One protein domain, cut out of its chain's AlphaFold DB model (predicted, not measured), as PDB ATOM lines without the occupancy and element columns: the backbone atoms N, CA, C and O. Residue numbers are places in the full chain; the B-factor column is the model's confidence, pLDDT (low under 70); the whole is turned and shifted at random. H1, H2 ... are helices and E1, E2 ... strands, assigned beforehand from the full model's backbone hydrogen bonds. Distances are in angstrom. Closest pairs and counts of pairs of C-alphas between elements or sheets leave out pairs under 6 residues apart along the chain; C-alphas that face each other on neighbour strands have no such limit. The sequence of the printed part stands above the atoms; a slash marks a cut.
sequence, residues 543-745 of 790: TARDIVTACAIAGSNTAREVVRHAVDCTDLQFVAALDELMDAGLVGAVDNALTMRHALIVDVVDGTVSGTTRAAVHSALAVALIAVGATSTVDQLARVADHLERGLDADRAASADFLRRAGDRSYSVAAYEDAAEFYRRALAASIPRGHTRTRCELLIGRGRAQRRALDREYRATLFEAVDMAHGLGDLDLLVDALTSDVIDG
ATOM      1  N   THR A 543     -37.698   1.151  36.119       92.00
ATOM      2  CA  THR A 543     -38.523   1.452  34.942       92.00
ATOM      3  C   THR A 543     -38.258   2.856  34.395       92.00
ATOM      4  O   THR A 543     -38.113   3.011  33.187       92.00
ATOM      5  N   ALA A 544     -38.125   3.879  35.250       90.44
ATOM      6  CA  ALA A 544     -37.762   5.226  34.801       90.44
ATOM      7  C   ALA A 544     -36.362   5.270  34.165       90.44
ATOM      8  O   ALA A 544     -36.160   5.944  33.152       90.44
ATOM      9  N   ARG A 545     -35.403   4.504  34.703       90.31
ATOM     10  CA  ARG A 545     -34.064   4.371  34.112       90.31
ATOM     11  C   ARG A 545     -34.105   3.684  32.743       90.31
ATOM     12  O   ARG A 545     -33.476   4.167  31.807       90.31
ATOM     13  N   ASP A 546     -34.882   2.616  32.599       90.75
ATOM     14  CA  ASP A 546     -35.016   1.912  31.321       90.75
ATOM     15  C   ASP A 546     -35.696   2.797  30.259       90.75
ATOM     16  O   ASP A 546     -35.239   2.855  29.116       90.75
ATOM     17  N   ILE A 547     -36.721   3.571  30.645       90.88
ATOM     18  CA  ILE A 547     -37.387   4.551  29.769       90.88
ATOM     19  C   ILE A 547     -36.421   5.653  29.332       90.88
ATOM     20  O   ILE A 547     -36.360   5.960  28.141       90.88
ATOM     21  N   VAL A 548     -35.650   6.255  30.245       89.19
ATOM     22  CA  VAL A 548     -34.721   7.334  29.861       89.19
ATOM     23  C   VAL A 548     -33.576   6.812  28.988       89.19
ATOM     24  O   VAL A 548     -33.181   7.491  28.042       89.19
ATOM     25  N   THR A 549     -33.101   5.582  29.221       89.62
ATOM     26  CA  THR A 549     -32.136   4.904  28.342       89.62
ATOM     27  C   THR A 549     -32.722   4.635  26.956       89.62
ATOM     28  O   THR A 549     -32.075   4.940  25.953       89.62
ATOM     29  N   ALA A 550     -33.955   4.126  26.874       90.19
ATOM     30  CA  ALA A 550     -34.639   3.919  25.602       90.19
ATOM     31  C   ALA A 550     -34.840   5.243  24.846       90.19
ATOM     32  O   ALA A 550     -34.562   5.301  23.653       90.19
ATOM     33  N   CYS A 551     -35.236   6.322  25.527       87.88
ATOM     34  CA  CYS A 551     -35.360   7.660  24.941       87.88
ATOM     35  C   CYS A 551     -34.017   8.223  24.450       87.88
ATOM     36  O   CYS A 551     -33.972   8.845  23.390       87.88
ATOM     37  N   ALA A 552     -32.928   8.004  25.193       85.06
ATOM     38  CA  ALA A 552     -31.592   8.434  24.785       85.06
ATOM     39  C   ALA A 552     -31.128   7.713  23.506       85.06
ATOM     40  O   ALA A 552     -30.603   8.356  22.601       85.06
ATOM     41  N   ILE A 553     -31.379   6.403  23.399       88.25
ATOM     42  CA  ILE A 553     -30.978   5.584  22.241       88.25
ATOM     43  C   ILE A 553     -31.919   5.774  21.039       88.25
ATOM     44  O   ILE A 553     -31.473   5.736  19.894       88.25
ATOM     45  N   ALA A 554     -33.220   5.975  21.269       83.06
ATOM     46  CA  ALA A 554     -34.216   6.151  20.210       83.06
ATOM     47  C   ALA A 554     -34.097   7.490  19.468       83.06
ATOM     48  O   ALA A 554     -34.647   7.616  18.371       83.06
ATOM     49  N   GLY A 555     -33.417   8.473  20.063       72.06
ATOM     50  CA  GLY A 555     -33.313   9.831  19.544       72.06
ATOM     51  C   GLY A 555     -34.497  10.721  19.941       72.06
ATOM     52  O   GLY A 555     -35.419  10.329  20.665       72.06
ATOM     53  N   SER A 556     -34.459  11.977  19.497       63.81
ATOM     54  CA  SER A 556     -35.465  12.976  19.865       63.81
ATOM     55  C   SER A 556     -36.829  12.690  19.228       63.81
ATOM     56  O   SER A 556     -36.905  12.272  18.074       63.81
ATOM     57  N   ASN A 557     -37.905  13.003  19.964       69.38
ATOM     58  CA  ASN A 557     -39.297  12.930  19.502       69.38
ATOM     59  C   ASN A 557     -39.779  11.490  19.219       69.38
ATOM     60  O   ASN A 557     -40.213  11.158  18.116       69.38
ATOM     61  N   THR A 558     -39.693  10.613  20.222       78.75
ATOM     62  CA  THR A 558     -40.102   9.203  20.094       78.75
ATOM     63  C   THR A 558     -41.505   8.993  20.653       78.75
ATOM     64  O   THR A 558     -41.779   9.383  21.784       78.75
ATOM     65  N   ALA A 559     -42.403   8.372  19.882       84.56
ATOM     66  CA  ALA A 559     -43.776   8.115  20.315       84.56
ATOM     67  C   ALA A 559     -43.817   7.313  21.629       84.56
ATOM     68  O   ALA A 559     -43.089   6.329  21.785       84.56
ATOM     69  N   ARG A 560     -44.700   7.709  22.557       87.94
ATOM     70  CA  ARG A 560     -44.848   7.054  23.872       87.94
ATOM     71  C   ARG A 560     -45.083   5.552  23.744       87.94
ATOM     72  O   ARG A 560     -44.501   4.771  24.490       87.94
ATOM     73  N   GLU A 561     -45.887   5.150  22.764       87.94
ATOM     74  CA  GLU A 561     -46.210   3.747  22.493       87.94
ATOM     75  C   GLU A 561     -44.986   2.912  22.107       87.94
ATOM     76  O   GLU A 561     -44.872   1.770  22.550       87.94
ATOM     77  N   VAL A 562     -44.049   3.487  21.347       89.50
ATOM     78  CA  VAL A 562     -42.806   2.813  20.943       89.50
ATOM     79  C   VAL A 562     -41.918   2.576  22.162       89.50
ATOM     80  O   VAL A 562     -41.438   1.465  22.362       89.50
ATOM     81  N   VAL A 563     -41.739   3.592  23.014       91.00
ATOM     82  CA  VAL A 563     -40.922   3.462  24.233       91.00
ATOM     83  C   VAL A 563     -41.551   2.467  25.208       91.00
ATOM     84  O   VAL A 563     -40.855   1.606  25.740       91.00
ATOM     85  N   ARG A 564     -42.875   2.526  25.386       90.31
ATOM     86  CA  ARG A 564     -43.625   1.581  26.224       90.31
ATOM     87  C   ARG A 564     -43.438   0.137  25.758       90.31
ATOM     88  O   ARG A 564     -43.191  -0.738  26.581       90.31
ATOM     89  N   HIS A 565     -43.527  -0.102  24.449       89.56
ATOM     90  CA  HIS A 565     -43.343  -1.435  23.878       89.56
ATOM     91  C   HIS A 565     -41.885  -1.915  23.963       89.56
ATOM     92  O   HIS A 565     -41.650  -3.102  24.143       89.56
ATOM     93  N   ALA A 566     -40.906  -1.009  23.872       91.69
ATOM     94  CA  ALA A 566     -39.486  -1.356  23.943       91.69
ATOM     95  C   ALA A 566     -38.995  -1.685  25.367       91.69
ATOM     96  O   ALA A 566     -38.092  -2.504  25.516       91.69
ATOM     97  N   VAL A 567     -39.559  -1.051  26.401       90.56
ATOM     98  CA  VAL A 567     -39.147  -1.235  27.811       90.56
ATOM     99  C   VAL A 567     -39.852  -2.424  28.490       90.56
ATOM    100  O   VAL A 567     -39.445  -2.832  29.572       90.56
ATOM    101  N   ASP A 568     -40.873  -3.006  27.852       83.12
ATOM    102  CA  ASP A 568     -41.655  -4.146  28.364       83.12
ATOM    103  C   ASP A 568     -42.162  -3.935  29.808       83.12
ATOM    104  O   ASP A 568     -41.796  -4.633  30.756       83.12
ATOM    105  N   CYS A 569     -42.996  -2.908  29.996       88.62
ATOM    106  CA  CYS A 569     -43.578  -2.552  31.293       88.62
ATOM    107  C   CYS A 569     -45.109  -2.437  31.231       88.62
ATOM    108  O   CYS A 569     -45.700  -2.263  30.163       88.62
ATOM    109  N   THR A 570     -45.772  -2.536  32.388       90.81
ATOM    110  CA  THR A 570     -47.232  -2.339  32.475       90.81
ATOM    111  C   THR A 570     -47.606  -0.863  32.329       90.81
ATOM    112  O   THR A 570     -46.822   0.017  32.684       90.81
ATOM    113  N   ASP A 571     -48.834  -0.572  31.888       87.06
ATOM    114  CA  ASP A 571     -49.292   0.813  31.688       87.06
ATOM    115  C   ASP A 571     -49.196   1.659  32.971       87.06
ATOM    116  O   ASP A 571     -48.793   2.819  32.923       87.06
ATOM    117  N   LEU A 572     -49.488   1.070  34.137       88.88
ATOM    118  CA  LEU A 572     -49.388   1.766  35.424       88.88
ATOM    119  C   LEU A 572     -47.934   2.099  35.796       88.88
ATOM    120  O   LEU A 572     -47.662   3.189  36.294       88.88
ATOM    121  N   GLN A 573     -46.997   1.179  35.541       91.88
ATOM    122  CA  GLN A 573     -45.567   1.422  35.766       91.88
ATOM    123  C   GLN A 573     -45.026   2.484  34.809       91.88
ATOM    124  O   GLN A 573     -44.230   3.321  35.221       91.88
ATOM    125  N   PHE A 574     -45.475   2.464  33.553       90.81
ATOM    126  CA  PHE A 574     -45.066   3.434  32.547       90.81
ATOM    127  C   PHE A 574     -45.503   4.855  32.921       90.81
ATOM    128  O   PHE A 574     -44.687   5.769  32.876       90.81
ATOM    129  N   VAL A 575     -46.759   5.040  33.347       88.69
ATOM    130  CA  VAL A 575     -47.271   6.353  33.783       88.69
ATOM    131  C   VAL A 575     -46.519   6.859  35.015       88.69
ATOM    132  O   VAL A 575     -46.010   7.974  34.989       88.69
ATOM    133  N   ALA A 576     -46.361   6.025  36.049       89.12
ATOM    134  CA  ALA A 576     -45.641   6.416  37.262       89.12
ATOM    135  C   ALA A 576     -44.176   6.803  36.980       89.12
ATOM    136  O   ALA A 576     -43.666   7.772  37.536       89.12
ATOM    137  N   ALA A 577     -43.508   6.067  36.088       91.06
ATOM    138  CA  ALA A 577     -42.144   6.371  35.676       91.06
ATOM    139  C   ALA A 577     -42.054   7.644  34.814       91.06
ATOM    140  O   ALA A 577     -41.063   8.366  34.898       91.06
ATOM    141  N   LEU A 578     -43.066   7.948  33.993       88.31
ATOM    142  CA  LEU A 578     -43.114   9.206  33.248       88.31
ATOM    143  C   LEU A 578     -43.272  10.413  34.171       88.31
ATOM    144  O   LEU A 578     -42.559  11.393  33.970       88.31
ATOM    145  N   ASP A 579     -44.150  10.339  35.171       84.06
ATOM    146  CA  ASP A 579     -44.314  11.408  36.165       84.06
ATOM    147  C   ASP A 579     -42.986  11.670  36.892       84.06
ATOM    148  O   ASP A 579     -42.509  12.803  36.928       84.06
ATOM    149  N   GLU A 580     -42.306  10.606  37.329       85.69
ATOM    150  CA  GLU A 580     -40.975  10.682  37.945       85.69
ATOM    151  C   GLU A 580     -39.928  11.355  37.029       85.69
ATOM    152  O   GLU A 580     -39.156  12.209  37.470       85.69
ATOM    153  N   LEU A 581     -39.901  11.006  35.736       83.81
ATOM    154  CA  LEU A 581     -38.964  11.580  34.760       83.81
ATOM    155  C   LEU A 581     -39.271  13.041  34.402       83.81
ATOM    156  O   LEU A 581     -38.342  13.802  34.101       83.81
ATOM    157  N   MET A 582     -40.550  13.424  34.398       80.06
ATOM    158  CA  MET A 582     -40.991  14.801  34.166       80.06
ATOM    159  C   MET A 582     -40.665  15.690  35.366       80.06
ATOM    160  O   MET A 582     -40.120  16.779  35.167       80.06
ATOM    161  N   ASP A 583     -40.905  15.205  36.587       74.38
ATOM    162  CA  ASP A 583     -40.555  15.887  37.838       74.38
ATOM    163  C   ASP A 583     -39.039  16.079  37.976       74.38
ATOM    164  O   ASP A 583     -38.567  17.130  38.419       74.38
ATOM    165  N   ALA A 584     -38.257  15.089  37.532       67.00
ATOM    166  CA  ALA A 584     -36.801  15.173  37.467       67.00
ATOM    167  C   ALA A 584     -36.281  16.078  36.330       67.00
ATOM    168  O   ALA A 584     -35.074  16.300  36.233       67.00
ATOM    169  N   GLY A 585     -37.154  16.577  35.446       68.12
ATOM    170  CA  GLY A 585     -36.768  17.429  34.319       68.12
ATOM    171  C   GLY A 585     -35.913  16.722  33.260       68.12
ATOM    172  O   GLY A 585     -35.220  17.381  32.488       68.12
ATOM    173  N   LEU A 586     -35.936  15.390  33.192       74.19
ATOM    174  CA  LEU A 586     -35.139  14.625  32.223       74.19
ATOM    175  C   LEU A 586     -35.867  14.497  30.882       74.19
ATOM    176  O   LEU A 586     -35.271  14.641  29.808       74.19
ATOM    177  N   VAL A 587     -37.178  14.270  30.954       74.50
ATOM    178  CA  VAL A 587     -38.054  14.080  29.800       74.50
ATOM    179  C   VAL A 587     -39.146  15.146  29.817       74.50
ATOM    180  O   VAL A 587     -39.677  15.525  30.858       74.50
ATOM    181  N   GLY A 588     -39.453  15.680  28.643       71.88
ATOM    182  CA  GLY A 588     -40.669  16.435  28.374       71.88
ATOM    183  C   GLY A 588     -41.571  15.639  27.440       71.88
ATOM    184  O   GLY A 588     -41.102  14.753  26.721       71.88
ATOM    185  N   ALA A 589     -42.852  15.980  27.423       66.31
ATOM    186  CA  ALA A 589     -43.777  15.457  26.436       66.31
ATOM    187  C   ALA A 589     -44.304  16.590  25.559       66.31
ATOM    188  O   ALA A 589     -44.753  17.616  26.066       66.31
ATOM    189  N   VAL A 590     -44.249  16.383  24.248       57.12
ATOM    190  CA  VAL A 590     -44.900  17.250  23.265       57.12
ATOM    191  C   VAL A 590     -45.812  16.356  22.440       57.12
ATOM    192  O   VAL A 590     -45.370  15.324  21.930       57.12
ATOM    193  N   ASP A 591     -47.094  16.708  22.388       65.69
ATOM    194  CA  ASP A 591     -48.157  15.892  21.802       65.69
ATOM    195  C   ASP A 591     -48.169  14.467  22.399       65.69
ATOM    196  O   ASP A 591     -48.386  14.282  23.601       65.69
ATOM    197  N   ASN A 592     -47.871  13.455  21.575       71.44
ATOM    198  CA  ASN A 592     -47.794  12.040  21.949       71.44
ATOM    199  C   ASN A 592     -46.359  11.469  21.910       71.44
ATOM    200  O   ASN A 592     -46.157  10.251  21.895       71.44
ATOM    201  N   ALA A 593     -45.343  12.334  21.880       75.19
ATOM    202  CA  ALA A 593     -43.940  11.943  21.830       75.19
ATOM    203  C   ALA A 593     -43.182  12.361  23.095       75.19
ATOM    204  O   ALA A 593     -43.432  13.406  23.698       75.19
ATOM    205  N   LEU A 594     -42.235  11.515  23.491       80.50
ATOM    206  CA  LEU A 594     -41.264  11.787  24.537       80.50
ATOM    207  C   LEU A 594     -40.052  12.482  23.921       80.50
ATOM    208  O   LEU A 594     -39.485  12.046  22.913       80.50
ATOM    209  N   THR A 595     -39.656  13.581  24.547       72.25
ATOM    210  CA  THR A 595     -38.507  14.386  24.142       72.25
ATOM    211  C   THR A 595     -37.555  14.533  25.311       72.25
ATOM    212  O   THR A 595     -37.948  14.987  26.384       72.25
ATOM    213  N   MET A 596     -36.289  14.192  25.098       76.69
ATOM    214  CA  MET A 596     -35.231  14.496  26.057       76.69
ATOM    215  C   MET A 596     -35.065  16.013  26.133       76.69
ATOM    216  O   MET A 596     -34.869  16.657  25.097       76.69
ATOM    217  N   ARG A 597     -35.143  16.588  27.338       66.75
ATOM    218  CA  ARG A 597     -35.057  18.050  27.494       66.75
ATOM    219  C   ARG A 597     -33.705  18.594  27.043       66.75
ATOM    220  O   ARG A 597     -33.637  19.667  26.448       66.75
ATOM    221  N   HIS A 598     -32.636  17.826  27.259       66.81
ATOM    222  CA  HIS A 598     -31.283  18.259  26.934       66.81
ATOM    223  C   HIS A 598     -30.466  17.186  26.214       66.81
ATOM    224  O   HIS A 598     -30.343  16.053  26.674       66.81
ATOM    225  N   ALA A 599     -29.823  17.582  25.112       64.19
ATOM    226  CA  ALA A 599     -28.979  16.701  24.303       64.19
ATOM    227  C   ALA A 599     -27.723  16.197  25.040       64.19
ATOM    228  O   ALA A 599     -27.201  15.148  24.695       64.19
ATOM    229  N   LEU A 600     -27.249  16.909  26.069       64.69
ATOM    230  CA  LEU A 600     -26.116  16.460  26.890       64.69
ATOM    231  C   LEU A 600     -26.475  15.288  27.807       64.69
ATOM    232  O   LEU A 600     -25.635  14.433  28.057       64.69
ATOM    233  N   ILE A 601     -27.723  15.221  28.281       70.75
ATOM    234  CA  ILE A 601     -28.198  14.082  29.077       70.75
ATOM    235  C   ILE A 601     -28.185  12.823  28.210       70.75
ATOM    236  O   ILE A 601     -27.816  11.763  28.695       70.75
ATOM    237  N   VAL A 602     -28.532  12.945  26.923       73.75
ATOM    238  CA  VAL A 602     -28.450  11.835  25.962       73.75
ATOM    239  C   VAL A 602     -27.021  11.313  25.856       73.75
ATOM    240  O   VAL A 602     -26.821  10.115  26.018       73.75
ATOM    241  N   ASP A 603     -26.044  12.205  25.656       72.06
ATOM    242  CA  ASP A 603     -24.634  11.828  25.505       72.06
ATOM    243  C   ASP A 603     -24.104  11.103  26.767       72.06
ATOM    244  O   ASP A 603     -23.421  10.083  26.658       72.06
ATOM    245  N   VAL A 604     -24.472  11.566  27.970       74.50
ATOM    246  CA  VAL A 604     -24.074  10.910  29.231       74.50
ATOM    247  C   VAL A 604     -24.805   9.586  29.445       74.50
ATOM    248  O   VAL A 604     -24.167   8.579  29.744       74.50
ATOM    249  N   VAL A 605     -26.133   9.558  29.280       81.00
ATOM    250  CA  VAL A 605     -26.928   8.329  29.428       81.00
ATOM    251  C   VAL A 605     -26.406   7.268  28.466       81.00
ATOM    252  O   VAL A 605     -26.089   6.170  28.913       81.00
ATOM    253  N   ASP A 606     -26.221   7.592  27.185       80.25
ATOM    254  CA  ASP A 606     -25.674   6.650  26.207       80.25
ATOM    255  C   ASP A 606     -24.255   6.194  26.584       80.25
ATOM    256  O   ASP A 606     -23.958   5.001  26.510       80.25
ATOM    257  N   GLY A 607     -23.401   7.097  27.080       80.50
ATOM    258  CA  GLY A 607     -22.054   6.767  27.558       80.50
ATOM    259  C   GLY A 607     -22.022   5.775  28.730       80.50
ATOM    260  O   GLY A 607     -21.092   4.973  28.833       80.50
ATOM    261  N   THR A 608     -23.050   5.773  29.584       81.62
ATOM    262  CA  THR A 608     -23.155   4.850  30.734       81.62
ATOM    263  C   THR A 608     -23.670   3.457  30.363       81.62
ATOM    264  O   THR A 608     -23.516   2.506  31.134       81.62
ATOM    265  N   VAL A 609     -24.265   3.305  29.178       87.06
ATOM    266  CA  VAL A 609     -24.878   2.049  28.738       87.06
ATOM    267  C   VAL A 609     -23.812   1.117  28.155       87.06
ATOM    268  O   VAL A 609     -23.039   1.476  27.260       87.06
ATOM    269  N   SER A 610     -23.781  -0.127  28.639       90.31
ATOM    270  CA  SER A 610     -22.876  -1.151  28.106       90.31
ATOM    271  C   SER A 610     -23.171  -1.444  26.627       90.31
ATOM    272  O   SER A 610     -24.314  -1.342  26.186       90.31
ATOM    273  N   GLY A 611     -22.166  -1.868  25.850       89.31
ATOM    274  CA  GLY A 611     -22.356  -2.206  24.431       89.31
ATOM    275  C   GLY A 611     -23.460  -3.241  24.186       89.31
ATOM    276  O   GLY A 611     -24.265  -3.079  23.273       89.31
ATOM    277  N   THR A 612     -23.548  -4.259  25.045       90.06
ATOM    278  CA  THR A 612     -24.567  -5.315  24.956       90.06
ATOM    279  C   THR A 612     -25.959  -4.798  25.310       90.06
ATOM    280  O   THR A 612     -26.916  -5.100  24.605       90.06
ATOM    281  N   THR A 613     -26.081  -3.984  26.366       90.31
ATOM    282  CA  THR A 613     -27.355  -3.345  26.733       90.31
ATOM    283  C   THR A 613     -27.821  -2.404  25.627       90.31
ATOM    284  O   THR A 613     -28.985  -2.448  25.245       90.31
ATOM    285  N   ARG A 614     -26.909  -1.613  25.049       92.31
ATOM    286  CA  ARG A 614     -27.212  -0.715  23.929       92.31
ATOM    287  C   ARG A 614     -27.767  -1.497  22.741       92.31
ATOM    288  O   ARG A 614     -28.815  -1.140  22.212       92.31
ATOM    289  N   ALA A 615     -27.111  -2.594  22.365       91.38
ATOM    290  CA  ALA A 615     -27.581  -3.464  21.291       91.38
ATOM    291  C   ALA A 615     -28.945  -4.108  21.610       91.38
ATOM    292  O   ALA A 615     -29.803  -4.188  20.733       91.38
ATOM    293  N   ALA A 616     -29.187  -4.512  22.862       91.81
ATOM    294  CA  ALA A 616     -30.481  -5.050  23.287       91.81
ATOM    295  C   ALA A 616     -31.603  -4.008  23.154       91.81
ATOM    296  O   ALA A 616     -32.669  -4.312  22.621       91.81
ATOM    297  N   VAL A 617     -31.337  -2.765  23.565       92.31
ATOM    298  CA  VAL A 617     -32.284  -1.652  23.429       92.31
ATOM    299  C   VAL A 617     -32.531  -1.318  21.956       92.31
ATOM    300  O   VAL A 617     -33.682  -1.123  21.576       92.31
ATOM    301  N   HIS A 618     -31.509  -1.324  21.090       92.81
ATOM    302  CA  HIS A 618     -31.720  -1.176  19.642       92.81
ATOM    303  C   HIS A 618     -32.622  -2.286  19.078       92.81
ATOM    304  O   HIS A 618     -33.560  -1.978  18.346       92.81
ATOM    305  N   SER A 619     -32.407  -3.551  19.451       92.62
ATOM    306  CA  SER A 619     -33.297  -4.650  19.048       92.62
ATOM    307  C   SER A 619     -34.739  -4.432  19.521       92.62
ATOM    308  O   SER A 619     -35.666  -4.573  18.724       92.62
ATOM    309  N   ALA A 620     -34.937  -4.036  20.782       93.00
ATOM    310  CA  ALA A 620     -36.265  -3.771  21.337       93.00
ATOM    311  C   ALA A 620     -36.968  -2.595  20.637       93.00
ATOM    312  O   ALA A 620     -38.147  -2.689  20.300       93.00
ATOM    313  N   LEU A 621     -36.237  -1.516  20.343       92.75
ATOM    314  CA  LEU A 621     -36.754  -0.355  19.615       92.75
ATOM    315  C   LEU A 621     -37.134  -0.695  18.171       92.75
ATOM    316  O   LEU A 621     -38.176  -0.241  17.702       92.75
ATOM    317  N   ALA A 622     -36.348  -1.521  17.472       91.75
ATOM    318  CA  ALA A 622     -36.700  -1.989  16.131       91.75
ATOM    319  C   ALA A 622     -38.020  -2.778  16.138       91.75
ATOM    320  O   ALA A 622     -38.913  -2.495  15.338       91.75
ATOM    321  N   VAL A 623     -38.168  -3.725  17.072       91.94
ATOM    322  CA  VAL A 623     -39.398  -4.519  17.236       91.94
ATOM    323  C   VAL A 623     -40.585  -3.619  17.572       91.94
ATOM    324  O   VAL A 623     -41.635  -3.737  16.944       91.94
ATOM    325  N   ALA A 624     -40.409  -2.677  18.500       92.50
ATOM    326  CA  ALA A 624     -41.446  -1.735  18.903       92.50
ATOM    327  C   ALA A 624     -41.924  -0.836  17.756       92.50
ATOM    328  O   ALA A 624     -43.128  -0.680  17.558       92.50
ATOM    329  N   LEU A 625     -41.000  -0.279  16.970       90.38
ATOM    330  CA  LEU A 625     -41.339   0.540  15.806       90.38
ATOM    331  C   LEU A 625     -42.143  -0.261  14.771       90.38
ATOM    332  O   LEU A 625     -43.149   0.229  14.257       90.38
ATOM    333  N   ILE A 626     -41.746  -1.508  14.505       91.25
ATOM    334  CA  ILE A 626     -42.472  -2.395  13.586       91.25
ATOM    335  C   ILE A 626     -43.866  -2.730  14.137       91.25
ATOM    336  O   ILE A 626     -44.845  -2.657  13.393       91.25
ATOM    337  N   ALA A 627     -43.976  -3.054  15.429       89.31
ATOM    338  CA  ALA A 627     -45.229  -3.452  16.071       89.31
ATOM    339  C   ALA A 627     -46.283  -2.332  16.087       89.31
ATOM    340  O   ALA A 627     -47.464  -2.597  15.878       89.31
ATOM    341  N   VAL A 628     -45.857  -1.079  16.280       86.44
ATOM    342  CA  VAL A 628     -46.737   0.108  16.258       86.44
ATOM    343  C   VAL A 628     -47.067   0.546  14.815       86.44
ATOM    344  O   VAL A 628     -47.804   1.501  14.589       86.44
ATOM    345  N   GLY A 629     -46.557  -0.160  13.798       83.75
ATOM    346  CA  GLY A 629     -46.828   0.143  12.392       83.75
ATOM    347  C   GLY A 629     -46.077   1.371  11.871       83.75
ATOM    348  O   GLY A 629     -46.422   1.897  10.810       83.75
ATOM    349  N   ALA A 630     -45.028   1.812  12.571       78.00
ATOM    350  CA  ALA A 630     -44.178   2.928  12.175       78.00
ATOM    351  C   ALA A 630     -43.254   2.509  11.015       78.00
ATOM    352  O   ALA A 630     -42.054   2.315  11.190       78.00
ATOM    353  N   THR A 631     -43.827   2.305   9.824       78.81
ATOM    354  CA  THR A 631     -43.119   1.816   8.624       78.81
ATOM    355  C   THR A 631     -43.573   2.498   7.322       78.81
ATOM    356  O   THR A 631     -43.386   1.949   6.231       78.81
ATOM    357  N   SER A 632     -44.187   3.683   7.411       78.12
ATOM    358  CA  SER A 632     -44.795   4.377   6.264       78.12
ATOM    359  C   SER A 632     -44.039   5.634   5.815       78.12
ATOM    360  O   SER A 632     -44.039   5.953   4.623       78.12
ATOM    361  N   THR A 633     -43.367   6.339   6.730       81.69
ATOM    362  CA  THR A 633     -42.584   7.549   6.415       81.69
ATOM    363  C   THR A 633     -41.092   7.244   6.251       81.69
ATOM    364  O   THR A 633     -40.610   6.202   6.698       81.69
ATOM    365  N   VAL A 634     -40.340   8.155   5.614       83.06
ATOM    366  CA  VAL A 634     -38.876   8.011   5.462       83.06
ATOM    367  C   VAL A 634     -38.195   7.881   6.824       83.06
ATOM    368  O   VAL A 634     -37.423   6.948   7.012       83.06
ATOM    369  N   ASP A 635     -38.523   8.767   7.773       81.06
ATOM    370  CA  ASP A 635     -37.977   8.750   9.140       81.06
ATOM    371  C   ASP A 635     -38.211   7.396   9.817       81.06
ATOM    372  O   ASP A 635     -37.281   6.748  10.284       81.06
ATOM    373  N   GLN A 636     -39.453   6.917   9.789       85.38
ATOM    374  CA  GLN A 636     -39.830   5.644  10.389       85.38
ATOM    375  C   GLN A 636     -39.043   4.462   9.802       85.38
ATOM    376  O   GLN A 636     -38.445   3.682  10.542       85.38
ATOM    377  N   LEU A 637     -38.992   4.358   8.471       89.44
ATOM    378  CA  LEU A 637     -38.245   3.310   7.768       89.44
ATOM    379  C   LEU A 637     -36.745   3.375   8.089       89.44
ATOM    380  O   LEU A 637     -36.117   2.351   8.365       89.44
ATOM    381  N   ALA A 638     -36.178   4.580   8.078       87.94
ATOM    382  CA  ALA A 638     -34.766   4.813   8.334       87.94
ATOM    383  C   ALA A 638     -34.386   4.496   9.788       87.94
ATOM    384  O   ALA A 638     -33.340   3.890  10.021       87.94
ATOM    385  N   ARG A 639     -35.238   4.846  10.762       87.88
ATOM    386  CA  ARG A 639     -35.044   4.523  12.185       87.88
ATOM    387  C   ARG A 639     -35.104   3.023  12.431       87.88
ATOM    388  O   ARG A 639     -34.223   2.495  13.103       87.88
ATOM    389  N   VAL A 640     -36.082   2.323  11.847       90.75
ATOM    390  CA  VAL A 640     -36.159   0.855  11.944       90.75
ATOM    391  C   VAL A 640     -34.872   0.220  11.420       90.75
ATOM    392  O   VAL A 640     -34.266  -0.585  12.123       90.75
ATOM    393  N   ALA A 641     -34.402   0.623  10.235       90.69
ATOM    394  CA  ALA A 641     -33.140   0.127   9.692       90.69
ATOM    395  C   ALA A 641     -31.937   0.417  10.609       90.69
ATOM    396  O   ALA A 641     -31.117  -0.469  10.843       90.69
ATOM    397  N   ASP A 642     -31.840   1.633  11.152       89.31
ATOM    398  CA  ASP A 642     -30.729   2.047  12.015       89.31
ATOM    399  C   ASP A 642     -30.657   1.225  13.314       89.31
ATOM    400  O   ASP A 642     -29.570   0.791  13.722       89.31
ATOM    401  N   HIS A 643     -31.819   0.952  13.920       91.00
ATOM    402  CA  HIS A 643     -31.950   0.082  15.086       91.00
ATOM    403  C   HIS A 643     -31.674  -1.391  14.745       91.00
ATOM    404  O   HIS A 643     -30.973  -2.059  15.504       91.00
ATOM    405  N   LEU A 644     -32.130  -1.895  13.592       90.50
ATOM    406  CA  LEU A 644     -31.813  -3.256  13.141       90.50
ATOM    407  C   LEU A 644     -30.308  -3.455  12.911       90.50
ATOM    408  O   LEU A 644     -29.782  -4.504  13.259       90.50
ATOM    409  N   GLU A 645     -29.590  -2.460  12.378       88.50
ATOM    410  CA  GLU A 645     -28.133  -2.539  12.160       88.50
ATOM    411  C   GLU A 645     -27.322  -2.588  13.463       88.50
ATOM    412  O   GLU A 645     -26.235  -3.169  13.487       88.50
ATOM    413  N   ARG A 646     -27.829  -1.962  14.533       89.44
ATOM    414  CA  ARG A 646     -27.153  -1.831  15.838       89.44
ATOM    415  C   ARG A 646     -27.670  -2.804  16.899       89.44
ATOM    416  O   ARG A 646     -27.160  -2.796  18.019       89.44
ATOM    417  N   GLY A 647     -28.677  -3.608  16.561       90.12
ATOM    418  CA  GLY A 647     -29.265  -4.622  17.430       90.12
ATOM    419  C   GLY A 647     -28.338  -5.812  17.705       90.12
ATOM    420  O   GLY A 647     -27.324  -5.994  17.032       90.12
ATOM    421  N   LEU A 648     -28.705  -6.649  18.682       84.88
ATOM    422  CA  LEU A 648     -27.940  -7.843  19.084       84.88
ATOM    423  C   LEU A 648     -27.716  -8.832  17.927       84.88
ATOM    424  O   LEU A 648     -26.587  -9.257  17.699       84.88
ATOM    425  N   ASP A 649     -28.775  -9.145  17.178       78.50
ATOM    426  CA  ASP A 649     -28.759 -10.090  16.051       78.50
ATOM    427  C   ASP A 649     -28.768  -9.367  14.700       78.50
ATOM    428  O   ASP A 649     -29.473  -9.797  13.793       78.50
ATOM    429  N   ALA A 650     -28.043  -8.241  14.596       79.56
ATOM    430  CA  ALA A 650     -28.077  -7.284  13.486       79.56
ATOM    431  C   ALA A 650     -28.619  -7.863  12.162       79.56
ATOM    432  O   ALA A 650     -27.876  -8.464  11.374       79.56
ATOM    433  N   ASP A 651     -29.927  -7.699  11.926       82.25
ATOM    434  CA  ASP A 651     -30.607  -8.313  10.787       82.25
ATOM    435  C   ASP A 651     -30.356  -7.458   9.549       82.25
ATOM    436  O   ASP A 651     -31.117  -6.556   9.189       82.25
ATOM    437  N   ARG A 652     -29.220  -7.725   8.900       83.25
ATOM    438  CA  ARG A 652     -28.788  -6.981   7.715       83.25
ATOM    439  C   ARG A 652     -29.747  -7.142   6.539       83.25
ATOM    440  O   ARG A 652     -29.816  -6.239   5.713       83.25
ATOM    441  N   ALA A 653     -30.467  -8.263   6.449       83.88
ATOM    442  CA  ALA A 653     -31.412  -8.498   5.365       83.88
ATOM    443  C   ALA A 653     -32.682  -7.663   5.568       83.88
ATOM    444  O   ALA A 653     -33.078  -6.937   4.655       83.88
ATOM    445  N   ALA A 654     -33.263  -7.693   6.772       87.94
ATOM    446  CA  ALA A 654     -34.391  -6.829   7.112       87.94
ATOM    447  C   ALA A 654     -34.001  -5.348   7.024       87.94
ATOM    448  O   ALA A 654     -34.722  -4.557   6.415       87.94
ATOM    449  N   SER A 655     -32.828  -4.972   7.545       90.12
ATOM    450  CA  SER A 655     -32.312  -3.605   7.427       90.12
ATOM    451  C   SER A 655     -32.185  -3.159   5.966       90.12
ATOM    452  O   SER A 655     -32.658  -2.079   5.617       90.12
ATOM    453  N   ALA A 656     -31.630  -3.998   5.081       89.44
ATOM    454  CA  ALA A 656     -31.518  -3.676   3.660       89.44
ATOM    455  C   ALA A 656     -32.886  -3.422   2.997       89.44
ATOM    456  O   ALA A 656     -32.986  -2.511   2.175       89.44
ATOM    457  N   ASP A 657     -33.937  -4.167   3.362       90.00
ATOM    458  CA  ASP A 657     -35.294  -3.914   2.853       90.00
ATOM    459  C   ASP A 657     -35.870  -2.586   3.366       90.00
ATOM    460  O   ASP A 657     -36.386  -1.789   2.578       90.00
ATOM    461  N   PHE A 658     -35.724  -2.291   4.662       92.31
ATOM    462  CA  PHE A 658     -36.155  -1.010   5.227       92.31
ATOM    463  C   PHE A 658     -35.397   0.176   4.612       92.31
ATOM    464  O   PHE A 658     -36.019   1.183   4.271       92.31
ATOM    465  N   LEU A 659     -34.087   0.044   4.383       92.62
ATOM    466  CA  LEU A 659     -33.272   1.050   3.693       92.62
ATOM    467  C   LEU A 659     -33.688   1.221   2.232       92.62
ATOM    468  O   LEU A 659     -33.769   2.350   1.759       92.62
ATOM    469  N   ARG A 660     -33.992   0.133   1.515       92.12
ATOM    470  CA  ARG A 660     -34.524   0.207   0.147       92.12
ATOM    471  C   ARG A 660     -35.825   1.003   0.119       92.12
ATOM    472  O   ARG A 660     -35.935   1.949  -0.651       92.12
ATOM    473  N   ARG A 661     -36.778   0.666   0.994       92.25
ATOM    474  CA  ARG A 661     -38.063   1.372   1.112       92.25
ATOM    475  C   ARG A 661     -37.870   2.842   1.487       92.25
ATOM    476  O   ARG A 661     -38.560   3.696   0.937       92.25
ATOM    477  N   ALA A 662     -36.934   3.147   2.389       91.69
ATOM    478  CA  ALA A 662     -36.572   4.523   2.728       91.69
ATOM    479  C   ALA A 662     -36.003   5.265   1.506       91.69
ATOM    480  O   ALA A 662     -36.391   6.402   1.253       91.69
ATOM    481  N   GLY A 663     -35.153   4.610   0.709       91.38
ATOM    482  CA  GLY A 663     -34.619   5.137  -0.547       91.38
ATOM    483  C   GLY A 663     -35.706   5.425  -1.583       91.38
ATOM    484  O   GLY A 663     -35.784   6.546  -2.086       91.38
ATOM    485  N   ASP A 664     -36.597   4.460  -1.826       89.81
ATOM    486  CA  ASP A 664     -37.741   4.598  -2.737       89.81
ATOM    487  C   ASP A 664     -38.636   5.770  -2.307       89.81
ATOM    488  O   ASP A 664     -39.066   6.596  -3.120       89.81
ATOM    489  N   ARG A 665     -38.871   5.896  -0.995       88.00
ATOM    490  CA  ARG A 665     -39.690   6.966  -0.437       88.00
ATOM    491  C   ARG A 665     -39.017   8.330  -0.547       88.00
ATOM    492  O   ARG A 665     -39.674   9.274  -0.986       88.00
ATOM    493  N   SER A 666     -37.727   8.426  -0.236       89.88
ATOM    494  CA  SER A 666     -36.916   9.634  -0.428       89.88
ATOM    495  C   SER A 666     -36.913  10.081  -1.889       89.88
ATOM    496  O   SER A 666     -37.128  11.257  -2.180       89.88
ATOM    497  N   TYR A 667     -36.776   9.145  -2.831       88.00
ATOM    498  CA  TYR A 667     -36.872   9.446  -4.258       88.00
ATOM    499  C   TYR A 667     -38.252  10.026  -4.610       88.00
ATOM    500  O   TYR A 667     -38.346  11.043  -5.297       88.00
ATOM    501  N   SER A 668     -39.323   9.445  -4.054       84.94
ATOM    502  CA  SER A 668     -40.711   9.889  -4.261       84.94
ATOM    503  C   SER A 668     -41.068  11.250  -3.654       84.94
ATOM    504  O   SER A 668     -42.153  11.744  -3.937       84.94
ATOM    505  N   VAL A 669     -40.208  11.848  -2.823       83.25
ATOM    506  CA  VAL A 669     -40.359  13.219  -2.282       83.25
ATOM    507  C   VAL A 669     -39.292  14.164  -2.860       83.25
ATOM    508  O   VAL A 669     -39.074  15.258  -2.354       83.25
ATOM    509  N   ALA A 670     -38.617  13.746  -3.939       86.69
ATOM    510  CA  ALA A 670     -37.495  14.443  -4.567       86.69
ATOM    511  C   ALA A 670     -36.271  14.661  -3.656       86.69
ATOM    512  O   ALA A 670     -35.456  15.533  -3.935       86.69
ATOM    513  N   ALA A 671     -36.088  13.863  -2.599       89.75
ATOM    514  CA  ALA A 671     -34.879  13.831  -1.774       89.75
ATOM    515  C   ALA A 671     -33.813  12.918  -2.397       89.75
ATOM    516  O   ALA A 671     -33.492  11.850  -1.879       89.75
ATOM    517  N   TYR A 672     -33.301  13.304  -3.564       90.44
ATOM    518  CA  TYR A 672     -32.467  12.425  -4.384       90.44
ATOM    519  C   TYR A 672     -31.112  12.086  -3.749       90.44
ATOM    520  O   TYR A 672     -30.681  10.936  -3.807       90.44
ATOM    521  N   GLU A 673     -30.459  13.053  -3.104       91.81
ATOM    522  CA  GLU A 673     -29.206  12.844  -2.374       91.81
ATOM    523  C   GLU A 673     -29.394  11.820  -1.242       91.81
ATOM    524  O   GLU A 673     -28.580  10.915  -1.055       91.81
ATOM    525  N   ASP A 674     -30.521  11.926  -0.541       92.62
ATOM    526  CA  ASP A 674     -30.883  11.058   0.574       92.62
ATOM    527  C   ASP A 674     -31.243   9.648   0.095       92.62
ATOM    528  O   ASP A 674     -30.811   8.650   0.674       92.62
ATOM    529  N   ALA A 675     -31.984   9.550  -1.012       93.56
ATOM    530  CA  ALA A 675     -32.304   8.281  -1.657       93.56
ATOM    531  C   ALA A 675     -31.034   7.526  -2.077       93.56
ATOM    532  O   ALA A 675     -30.898   6.336  -1.790       93.56
ATOM    533  N   ALA A 676     -30.077   8.219  -2.705       93.81
ATOM    534  CA  ALA A 676     -28.799   7.633  -3.097       93.81
ATOM    535  C   ALA A 676     -28.028   7.079  -1.887       93.81
ATOM    536  O   ALA A 676     -27.467   5.982  -1.967       93.81
ATOM    537  N   GLU A 677     -28.042   7.797  -0.762       93.38
ATOM    538  CA  GLU A 677     -27.406   7.372   0.486       93.38
ATOM    539  C   GLU A 677     -28.090   6.140   1.100       93.38
ATOM    540  O   GLU A 677     -27.412   5.187   1.500       93.38
ATOM    541  N   PHE A 678     -29.425   6.089   1.105       93.88
ATOM    542  CA  PHE A 678     -30.165   4.909   1.559       93.88
ATOM    543  C   PHE A 678     -29.892   3.675   0.697       93.88
ATOM    544  O   PHE A 678     -29.587   2.611   1.241       93.88
ATOM    545  N   TYR A 679     -29.902   3.802  -0.634       94.50
ATOM    546  CA  TYR A 679     -29.552   2.688  -1.519       94.50
ATOM    547  C   TYR A 679     -28.098   2.239  -1.333       94.50
ATOM    548  O   TYR A 679     -27.815   1.040  -1.333       94.50
ATOM    549  N   ARG A 680     -27.163   3.175  -1.116       93.81
ATOM    550  CA  ARG A 680     -25.760   2.857  -0.812       93.81
ATOM    551  C   ARG A 680     -25.638   2.038   0.477       93.81
ATOM    552  O   ARG A 680     -24.903   1.048   0.492       93.81
ATOM    553  N   ARG A 681     -26.361   2.413   1.539       92.00
ATOM    554  CA  ARG A 681     -26.414   1.646   2.798       92.00
ATOM    555  C   ARG A 681     -27.052   0.268   2.596       92.00
ATOM    556  O   ARG A 681     -26.471  -0.723   3.029       92.00
ATOM    557  N   ALA A 682     -28.165   0.179   1.863       91.38
ATOM    558  CA  ALA A 682     -28.826  -1.093   1.553       91.38
ATOM    559  C   ALA A 682     -27.894  -2.059   0.792       91.38
ATOM    560  O   ALA A 682     -27.797  -3.240   1.128       91.38
ATOM    561  N   LEU A 683     -27.139  -1.548  -0.190       90.25
ATOM    562  CA  LEU A 683     -26.133  -2.313  -0.937       90.25
ATOM    563  C   LEU A 683     -25.002  -2.840  -0.044       90.25
ATOM    564  O   LEU A 683     -24.486  -3.928  -0.305       90.25
ATOM    565  N   ALA A 684     -24.605  -2.077   0.978       88.62
ATOM    566  CA  ALA A 684     -23.579  -2.479   1.938       88.62
ATOM    567  C   ALA A 684     -24.092  -3.541   2.928       88.62
ATOM    568  O   ALA A 684     -23.343  -4.447   3.296       88.62
ATOM    569  N   ALA A 685     -25.365  -3.458   3.325       83.31
ATOM    570  CA  ALA A 685     -26.013  -4.443   4.188       83.31
ATOM    571  C   ALA A 685     -26.288  -5.781   3.462       83.31
ATOM    572  O   ALA A 685     -26.211  -6.851   4.066       83.31
ATOM    573  N   SER A 686     -26.529  -5.748   2.148       73.62
ATOM    574  CA  SER A 686     -26.915  -6.907   1.330       73.62
ATOM    575  C   SER A 686     -25.731  -7.780   0.836       73.62
ATOM    576  O   SER A 686     -25.482  -7.833  -0.369       73.62
ATOM    577  N   ILE A 687     -24.993  -8.507   1.700       66.94
ATOM    578  CA  ILE A 687     -23.959  -9.513   1.293       66.94
ATOM    579  C   ILE A 687     -23.860 -10.679   2.320       66.94
ATOM    580  O   ILE A 687     -23.802 -10.362   3.511       66.94
ATOM    581  N   PRO A 688     -23.762 -11.992   1.925       55.06
ATOM    582  CA  PRO A 688     -23.246 -12.521   0.641       55.06
ATOM    583  C   PRO A 688     -24.124 -13.499  -0.193       55.06
ATOM    584  O   PRO A 688     -24.820 -14.364   0.322       55.06
ATOM    585  N   ARG A 689     -23.911 -13.434  -1.524       50.47
ATOM    586  CA  ARG A 689     -24.072 -14.469  -2.585       50.47
ATOM    587  C   ARG A 689     -25.465 -14.920  -3.071       50.47
ATOM    588  O   ARG A 689     -25.499 -15.628  -4.071       50.47
ATOM    589  N   GLY A 690     -26.577 -14.490  -2.471       53.00
ATOM    590  CA  GLY A 690     -27.928 -14.933  -2.890       53.00
ATOM    591  C   GLY A 690     -28.822 -13.912  -3.612       53.00
ATOM    592  O   GLY A 690     -29.742 -14.309  -4.317       53.00
ATOM    593  N   HIS A 691     -28.570 -12.607  -3.468       63.72
ATOM    594  CA  HIS A 691     -29.537 -11.554  -3.834       63.72
ATOM    595  C   HIS A 691     -29.080 -10.697  -5.023       63.72
ATOM    596  O   HIS A 691     -29.140  -9.469  -4.984       63.72
ATOM    597  N   THR A 692     -28.572 -11.326  -6.084       78.62
ATOM    598  CA  THR A 692     -27.994 -10.602  -7.230       78.62
ATOM    599  C   THR A 692     -29.034  -9.737  -7.957       78.62
ATOM    600  O   THR A 692     -28.705  -8.634  -8.380       78.62
ATOM    601  N   ARG A 693     -30.304 -10.174  -8.021       86.50
ATOM    602  CA  ARG A 693     -31.404  -9.378  -8.596       86.50
ATOM    603  C   ARG A 693     -31.695  -8.117  -7.772       86.50
ATOM    604  O   ARG A 693     -31.620  -7.018  -8.303       86.50
ATOM    605  N   THR A 694     -31.927  -8.261  -6.465       86.31
ATOM    606  CA  THR A 694     -32.174  -7.130  -5.551       86.31
ATOM    607  C   THR A 694     -30.999  -6.157  -5.514       86.31
ATOM    608  O   THR A 694     -31.188  -4.946  -5.484       86.31
ATOM    609  N   ARG A 695     -29.762  -6.665  -5.570       88.88
ATOM    610  CA  ARG A 695     -28.571  -5.815  -5.685       88.88
ATOM    611  C   ARG A 695     -28.590  -4.995  -6.977       88.88
ATOM    612  O   ARG A 695     -28.277  -3.809  -6.930       88.88
ATOM    613  N   CYS A 696     -28.966  -5.602  -8.100       90.56
ATOM    614  CA  CYS A 696     -29.117  -4.900  -9.371       90.56
ATOM    615  C   CYS A 696     -30.204  -3.816  -9.286       90.56
ATOM    616  O   CYS A 696     -29.952  -2.678  -9.667       90.56
ATOM    617  N   GLU A 697     -31.370  -4.124  -8.712       90.56
ATOM    618  CA  GLU A 697     -32.461  -3.159  -8.482       90.56
ATOM    619  C   GLU A 697     -31.999  -1.967  -7.622       90.56
ATOM    620  O   GLU A 697     -32.248  -0.811  -7.964       90.56
ATOM    621  N   LEU A 698     -31.245  -2.229  -6.548       92.12
ATOM    622  CA  LEU A 698     -30.653  -1.192  -5.698       92.12
ATOM    623  C   LEU A 698     -29.619  -0.328  -6.437       92.12
ATOM    624  O   LEU A 698     -29.560   0.880  -6.204       92.12
ATOM    625  N   LEU A 699     -28.805  -0.914  -7.324       93.00
ATOM    626  CA  LEU A 699     -27.864  -0.160  -8.164       93.00
ATOM    627  C   LEU A 699     -28.608   0.747  -9.154       93.00
ATOM    628  O   LEU A 699     -28.234   1.910  -9.299       93.00
ATOM    629  N   ILE A 700     -29.686   0.259  -9.776       90.75
ATOM    630  CA  ILE A 700     -30.535   1.067 -10.667       90.75
ATOM    631  C   ILE A 700     -31.156   2.233  -9.888       90.75
ATOM    632  O   ILE A 700     -31.027   3.387 -10.304       90.75
ATOM    633  N   GLY A 701     -31.767   1.958  -8.729       90.56
ATOM    634  CA  GLY A 701     -32.342   2.981  -7.848       90.56
ATOM    635  C   GLY A 701     -31.316   4.037  -7.424       90.56
ATOM    636  O   GLY A 701     -31.558   5.239  -7.571       90.56
ATOM    637  N   ARG A 702     -30.120   3.606  -6.996       94.50
ATOM    638  CA  ARG A 702     -29.008   4.508  -6.658       94.50
ATOM    639  C   ARG A 702     -28.588   5.360  -7.851       94.50
ATOM    640  O   ARG A 702     -28.458   6.570  -7.698       94.50
ATOM    641  N   GLY A 703     -28.405   4.762  -9.027       89.00
ATOM    642  CA  GLY A 703     -28.013   5.477 -10.242       89.00
ATOM    643  C   GLY A 703     -29.039   6.534 -10.664       89.00
ATOM    644  O   GLY A 703     -28.669   7.667 -10.978       89.00
ATOM    645  N   ARG A 704     -30.340   6.220 -10.578       89.00
ATOM    646  CA  ARG A 704     -31.435   7.184 -10.807       89.00
ATOM    647  C   ARG A 704     -31.379   8.359  -9.840       89.00
ATOM    648  O   ARG A 704     -31.511   9.507 -10.266       89.00
ATOM    649  N   ALA A 705     -31.196   8.073  -8.553       89.69
ATOM    650  CA  ALA A 705     -31.102   9.080  -7.506       89.69
ATOM    651  C   ALA A 705     -29.870   9.980  -7.702       89.69
ATOM    652  O   ALA A 705     -30.007  11.199  -7.748       89.69
ATOM    653  N   GLN A 706     -28.693   9.393  -7.940       88.31
ATOM    654  CA  GLN A 706     -27.453  10.123  -8.226       88.31
ATOM    655  C   GLN A 706     -27.594  11.039  -9.446       88.31
ATOM    656  O   GLN A 706     -27.218  12.208  -9.387       88.31
ATOM    657  N   ARG A 707     -28.209  10.550 -10.530       83.94
ATOM    658  CA  ARG A 707     -28.456  11.344 -11.741       83.94
ATOM    659  C   ARG A 707     -29.291  12.587 -11.438       83.94
ATOM    660  O   ARG A 707     -28.919  13.687 -11.839       83.94
ATOM    661  N   ARG A 708     -30.403  12.421 -10.714       83.19
ATOM    662  CA  ARG A 708     -31.298  13.528 -10.335       83.19
ATOM    663  C   ARG A 708     -30.680  14.473  -9.300       83.19
ATOM    664  O   ARG A 708     -30.997  15.656  -9.301       83.19
ATOM    665  N   ALA A 709     -29.769  13.973  -8.469       82.62
ATOM    666  CA  ALA A 709     -28.943  14.769  -7.561       82.62
ATOM    667  C   ALA A 709     -27.758  15.476  -8.256       82.62
ATOM    668  O   ALA A 709     -27.009  16.195  -7.597       82.62
ATOM    669  N   LEU A 710     -27.565  15.275  -9.568       81.75
ATOM    670  CA  LEU A 710     -26.405  15.758 -10.330       81.75
ATOM    671  C   LEU A 710     -25.052  15.248  -9.787       81.75
ATOM    672  O   LEU A 710     -24.011  15.880  -9.983       81.75
ATOM    673  N   ASP A 711     -25.055  14.088  -9.128       80.69
ATOM    674  CA  ASP A 711     -23.848  13.386  -8.696       80.69
ATOM    675  C   ASP A 711     -23.160  12.757  -9.914       80.69
ATOM    676  O   ASP A 711     -23.772  12.015 -10.680       80.69
ATOM    677  N   ARG A 712     -21.865  13.036 -10.088       82.38
ATOM    678  CA  ARG A 712     -21.062  12.576 -11.231       82.38
ATOM    679  C   ARG A 712     -20.864  11.058 -11.256       82.38
ATOM    680  O   ARG A 712     -20.547  10.525 -12.317       82.38
ATOM    681  N   GLU A 713     -21.058  10.367 -10.134       84.62
ATOM    682  CA  GLU A 713     -20.904   8.911 -10.049       84.62
ATOM    683  C   GLU A 713     -22.041   8.119 -10.719       84.62
ATOM    684  O   GLU A 713     -21.879   6.919 -10.946       84.62
ATOM    685  N   TYR A 714     -23.164   8.759 -11.088       85.06
ATOM    686  CA  TYR A 714     -24.367   8.053 -11.559       85.06
ATOM    687  C   TYR A 714     -24.106   7.062 -12.704       85.06
ATOM    688  O   TYR A 714     -24.657   5.961 -12.700       85.06
ATOM    689  N   ARG A 715     -23.239   7.419 -13.665       82.69
ATOM    690  CA  ARG A 715     -22.931   6.567 -14.828       82.69
ATOM    691  C   ARG A 715     -22.211   5.291 -14.435       82.69
ATOM    692  O   ARG A 715     -22.561   4.224 -14.922       82.69
ATOM    693  N   ALA A 716     -21.218   5.400 -13.554       87.06
ATOM    694  CA  ALA A 716     -20.464   4.241 -13.093       87.06
ATOM    695  C   ALA A 716     -21.395   3.249 -12.378       87.06
ATOM    696  O   ALA A 716     -21.358   2.055 -12.665       87.06
ATOM    697  N   THR A 717     -22.291   3.762 -11.529       90.12
ATOM    698  CA  THR A 717     -23.300   2.956 -10.832       90.12
ATOM    699  C   THR A 717     -24.277   2.277 -11.800       90.12
ATOM    700  O   THR A 717     -24.564   1.091 -11.649       90.12
ATOM    701  N   LEU A 718     -24.784   2.993 -12.813       86.44
ATOM    702  CA  LEU A 718     -25.706   2.420 -13.803       86.44
ATOM    703  C   LEU A 718     -25.023   1.394 -14.713       86.44
ATOM    704  O   LEU A 718     -25.643   0.392 -15.056       86.44
ATOM    705  N   PHE A 719     -23.754   1.587 -15.071       86.69
ATOM    706  CA  PHE A 719     -22.999   0.587 -15.831       86.69
ATOM    707  C   PHE A 719     -22.759  -0.692 -15.022       86.69
ATOM    708  O   PHE A 719     -22.964  -1.775 -15.561       86.69
ATOM    709  N   GLU A 720     -22.454  -0.591 -13.721       90.31
ATOM    710  CA  GLU A 720     -22.409  -1.773 -12.840       90.31
ATOM    711  C   GLU A 720     -23.758  -2.516 -12.840       90.31
ATOM    712  O   GLU A 720     -23.791  -3.748 -12.879       90.31
ATOM    713  N   ALA A 721     -24.879  -1.784 -12.843       90.75
ATOM    714  CA  ALA A 721     -26.210  -2.383 -12.936       90.75
ATOM    715  C   ALA A 721     -26.457  -3.077 -14.287       90.75
ATOM    716  O   ALA A 721     -26.997  -4.181 -14.308       90.75
ATOM    717  N   VAL A 722     -26.045  -2.469 -15.405       86.94
ATOM    718  CA  VAL A 722     -26.161  -3.061 -16.752       86.94
ATOM    719  C   VAL A 722     -25.386  -4.375 -16.836       86.94
ATOM    720  O   VAL A 722     -25.951  -5.389 -17.251       86.94
ATOM    721  N   ASP A 723     -24.127  -4.381 -16.393       88.19
ATOM    722  CA  ASP A 723     -23.286  -5.581 -16.393       88.19
ATOM    723  C   ASP A 723     -23.901  -6.691 -15.529       88.19
ATOM    724  O   ASP A 723     -23.915  -7.866 -15.912       88.19
ATOM    725  N   MET A 724     -24.469  -6.323 -14.378       89.12
ATOM    726  CA  MET A 724     -25.131  -7.260 -13.475       89.12
ATOM    727  C   MET A 724     -26.427  -7.827 -14.062       89.12
ATOM    728  O   MET A 724     -26.621  -9.043 -14.028       89.12
ATOM    729  N   ALA A 725     -27.292  -6.986 -14.633       88.75
ATOM    730  CA  ALA A 725     -28.527  -7.411 -15.289       88.75
ATOM    731  C   ALA A 725     -28.237  -8.344 -16.473       88.75
ATOM    732  O   ALA A 725     -28.882  -9.384 -16.630       88.75
ATOM    733  N   HIS A 726     -27.206  -8.022 -17.262       84.81
ATOM    734  CA  HIS A 726     -26.745  -8.869 -18.354       84.81
ATOM    735  C   HIS A 726     -26.210 -10.215 -17.841       84.81
ATOM    736  O   HIS A 726     -26.561 -11.263 -18.383       84.81
ATOM    737  N   GLY A 727     -25.406 -10.219 -16.770       86.81
ATOM    738  CA  GLY A 727     -24.921 -11.445 -16.123       86.81
ATOM    739  C   GLY A 727     -26.034 -12.328 -15.544       86.81
ATOM    740  O   GLY A 727     -25.874 -13.547 -15.479       86.81
ATOM    741  N   LEU A 728     -27.169 -11.733 -15.164       87.88
ATOM    742  CA  LEU A 728     -28.365 -12.441 -14.696       87.88
ATOM    743  C   LEU A 728     -29.254 -12.975 -15.825       87.88
ATOM    744  O   LEU A 728     -30.085 -13.846 -15.570       87.88
ATOM    745  N   GLY A 729     -29.106 -12.459 -17.048       84.44
ATOM    746  CA  GLY A 729     -30.049 -12.716 -18.140       84.44
ATOM    747  C   GLY A 729     -31.430 -12.088 -17.911       84.44
ATOM    748  O   GLY A 729     -32.412 -12.537 -18.500       84.44
ATOM    749  N   ASP A 730     -31.517 -11.071 -17.049       86.81
ATOM    750  CA  ASP A 730     -32.766 -10.410 -16.672       86.81
ATOM    751  C   ASP A 730     -33.020  -9.200 -17.576       86.81
ATOM    752  O   ASP A 730     -32.483  -8.109 -17.373       86.81
ATOM    753  N   LEU A 731     -33.807  -9.418 -18.628       81.75
ATOM    754  CA  LEU A 731     -34.027  -8.415 -19.671       81.75
ATOM    755  C   LEU A 731     -34.793  -7.191 -19.173       81.75
ATOM    756  O   LEU A 731     -34.552  -6.097 -19.678       81.75
ATOM    757  N   ASP A 732     -35.686  -7.357 -18.197       82.44
ATOM    758  CA  ASP A 732     -36.463  -6.239 -17.665       82.44
ATOM    759  C   ASP A 732     -35.536  -5.298 -16.881       82.44
ATOM    760  O   ASP A 732     -35.538  -4.094 -17.129       82.44
ATOM    761  N   LEU A 733     -34.652  -5.845 -16.034       84.25
ATOM    762  CA  LEU A 733     -33.631  -5.051 -15.337       84.25
ATOM    763  C   LEU A 733     -32.608  -4.429 -16.285       84.25
ATOM    764  O   LEU A 733     -32.150  -3.312 -16.050       84.25
ATOM    765  N   LEU A 734     -32.252  -5.130 -17.363       83.06
ATOM    766  CA  LEU A 734     -31.327  -4.612 -18.365       83.06
ATOM    767  C   LEU A 734     -31.916  -3.389 -19.080       83.06
ATOM    768  O   LEU A 734     -31.235  -2.374 -19.228       83.06
ATOM    769  N   VAL A 735     -33.189  -3.459 -19.483       78.56
ATOM    770  CA  VAL A 735     -33.914  -2.320 -20.068       78.56
ATOM    771  C   VAL A 735     -34.042  -1.184 -19.053       78.56
ATOM    772  O   VAL A 735     -33.801  -0.026 -19.399       78.56
ATOM    773  N   ASP A 736     -34.369  -1.498 -17.801       78.94
ATOM    774  CA  ASP A 736     -34.543  -0.512 -16.734       78.94
ATOM    775  C   ASP A 736     -33.235   0.246 -16.427       78.94
ATOM    776  O   ASP A 736     -33.222   1.475 -16.313       78.94
ATOM    777  N   ALA A 737     -32.101  -0.460 -16.387       81.62
ATOM    778  CA  ALA A 737     -30.776   0.131 -16.199       81.62
ATOM    779  C   ALA A 737     -30.360   1.024 -17.383       81.62
ATOM    780  O   ALA A 737     -29.900   2.147 -17.176       81.62
ATOM    781  N   LEU A 738     -30.565   0.559 -18.623       77.06
ATOM    782  CA  LEU A 738     -30.203   1.303 -19.838       77.06
ATOM    783  C   LEU A 738     -31.049   2.568 -20.034       77.06
ATOM    784  O   LEU A 738     -30.524   3.614 -20.417       77.06
ATOM    785  N   THR A 739     -32.352   2.497 -19.760       72.62
ATOM    786  CA  THR A 739     -33.264   3.653 -19.860       72.62
ATOM    787  C   THR A 739     -33.013   4.690 -18.763       72.62
ATOM    788  O   THR A 739     -33.208   5.883 -18.979       72.62
ATOM    789  N   SER A 740     -32.482   4.275 -17.612       74.25
ATOM    790  CA  SER A 740     -32.123   5.184 -16.514       74.25
ATOM    791  C   SER A 740     -30.921   6.088 -16.816       74.25
ATOM    792  O   SER A 740     -30.750   7.114 -16.156       74.25
ATOM    793  N   ASP A 741     -30.112   5.742 -17.822       67.19
ATOM    794  CA  ASP A 741     -28.986   6.541 -18.328       67.19
ATOM    795  C   ASP A 741     -29.409   7.535 -19.441       67.19
ATOM    796  O   ASP A 741     -28.581   8.158 -20.111       67.19
ATOM    797  N   VAL A 742     -30.714   7.704 -19.693       60.31
ATOM    798  CA  VAL A 742     -31.238   8.613 -20.730       60.31
ATOM    799  C   VAL A 742     -31.481   9.996 -20.165       60.31
ATOM    800  O   VAL A 742     -32.304  10.176 -19.279       60.31
ATOM    801  N   ILE A 743     -30.762  10.994 -20.675       51.88
ATOM    802  CA  ILE A 743     -30.954  12.399 -20.307       51.88
ATOM    803  C   ILE A 743     -32.239  12.914 -20.966       51.88
ATOM    804  O   ILE A 743     -32.285  13.047 -22.188       51.88
ATOM    805  N   ASP A 744     -33.242  13.263 -20.163       44.28
ATOM    806  CA  ASP A 744     -34.410  14.011 -20.624       44.28
ATOM    807  C   ASP A 744     -34.093  15.516 -20.612       44.28
ATOM    808  O   ASP A 744     -33.793  16.088 -19.568       44.28
ATOM    809  N   GLY A 745     -34.152  16.169 -21.780       36.56
ATOM    810  CA  GLY A 745     -34.268  17.633 -21.899       36.56
ATOM    811  C   GLY A 745     -32.980  18.488 -21.877       36.56
ATOM    812  O   GLY A 745     -32.401  18.767 -20.837       36.56
TER     813      GLY A 745
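This is residues 543 to 745 of the 790 residues of an uncharacterized protein of Rhodococcus sp. MEB064 (UniProt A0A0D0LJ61). This is a long pile of helices with a head at one end: from H5 to H11 each helix folds back on the one before, stepping along the longest axis, and H7 to H11 form an up-and-down bundle. In the head, H2, H3, H4 and a small strand hairpin, E1 and E2, pack on H1. The printed part has 203 residues, with eleven named helices and two named strands in the order H1 H2 H3 E1 E2 H4 to H11; the sheet E1 - E2 is antiparallel and the class mostly helix. The whole is only just loose, close to compact, with a radius of gyration of the C-alphas of 20.3 A, and spans 61 by 37 by 28 A.

E1, residues 587 to 590, and E2, residues 593 to 596, form an antiparallel hairpin, with N 588 and O 595 within hydrogen-bond range at 2.8 A. The closest C-alphas of E2 and H1, residues 543 to 554, are those of Met 596 and Cys 551, 6.9 A apart. H1 touches H2, residues 560 to 567, closest at C-alphas 546 and 567, 6.3 A. Residues 543 to 548 of H1 alone touch H3, residues 571 to 583, closest at C-alphas 544 and 577, 4.6 A; residues 548 to 553 alone touch H4, residues 599 to 608, closest at C-alphas 552 and 602, 4.8 A. H2 touches H5, residues 611 to 627, closest at C-alphas 566 and 620, 4.8 A, at a steep tilt of 45 degrees. H5 and H6, residues 634 to 646, touch as a helical hairpin, closest at C-alphas 618 and 643, 4.7 A, at 36 degrees, only just steep. H6 touches H7, residues 652 to 667, closest at C-alphas 641 and 655, 4.4 A. H7, H8, residues 672 to 685, H9, residues 692 to 708, H10, residues 714 to 728, and H11, residues 731 to 740, form the up-and-down bundle, each running against the one before. H7 and H8 come closest at C-alphas 663 and 675, 4.1 A. H1 and H11 are apart. In each helix every O i to N i+4 pair is within hydrogen-bond range.

H1 begins at C-alpha 543, (-38.523, 1.452, 34.942), and H11 ends at C-alpha 740, (-32.123, 5.184, -16.514). From first to last C-alpha H9 measures 24.6 A, H5 24.4 A, H7 21.9 A, H10 21.1 A, and each strand 10.0 A.

The C-alphas farthest apart, those of Asp 583 and Gly 729, are 63.7 A apart. The printed part has no cut and no long link. Its mean pLDDT is 83.7; residues 687 to 691 and 741 to 745 are among those under 70.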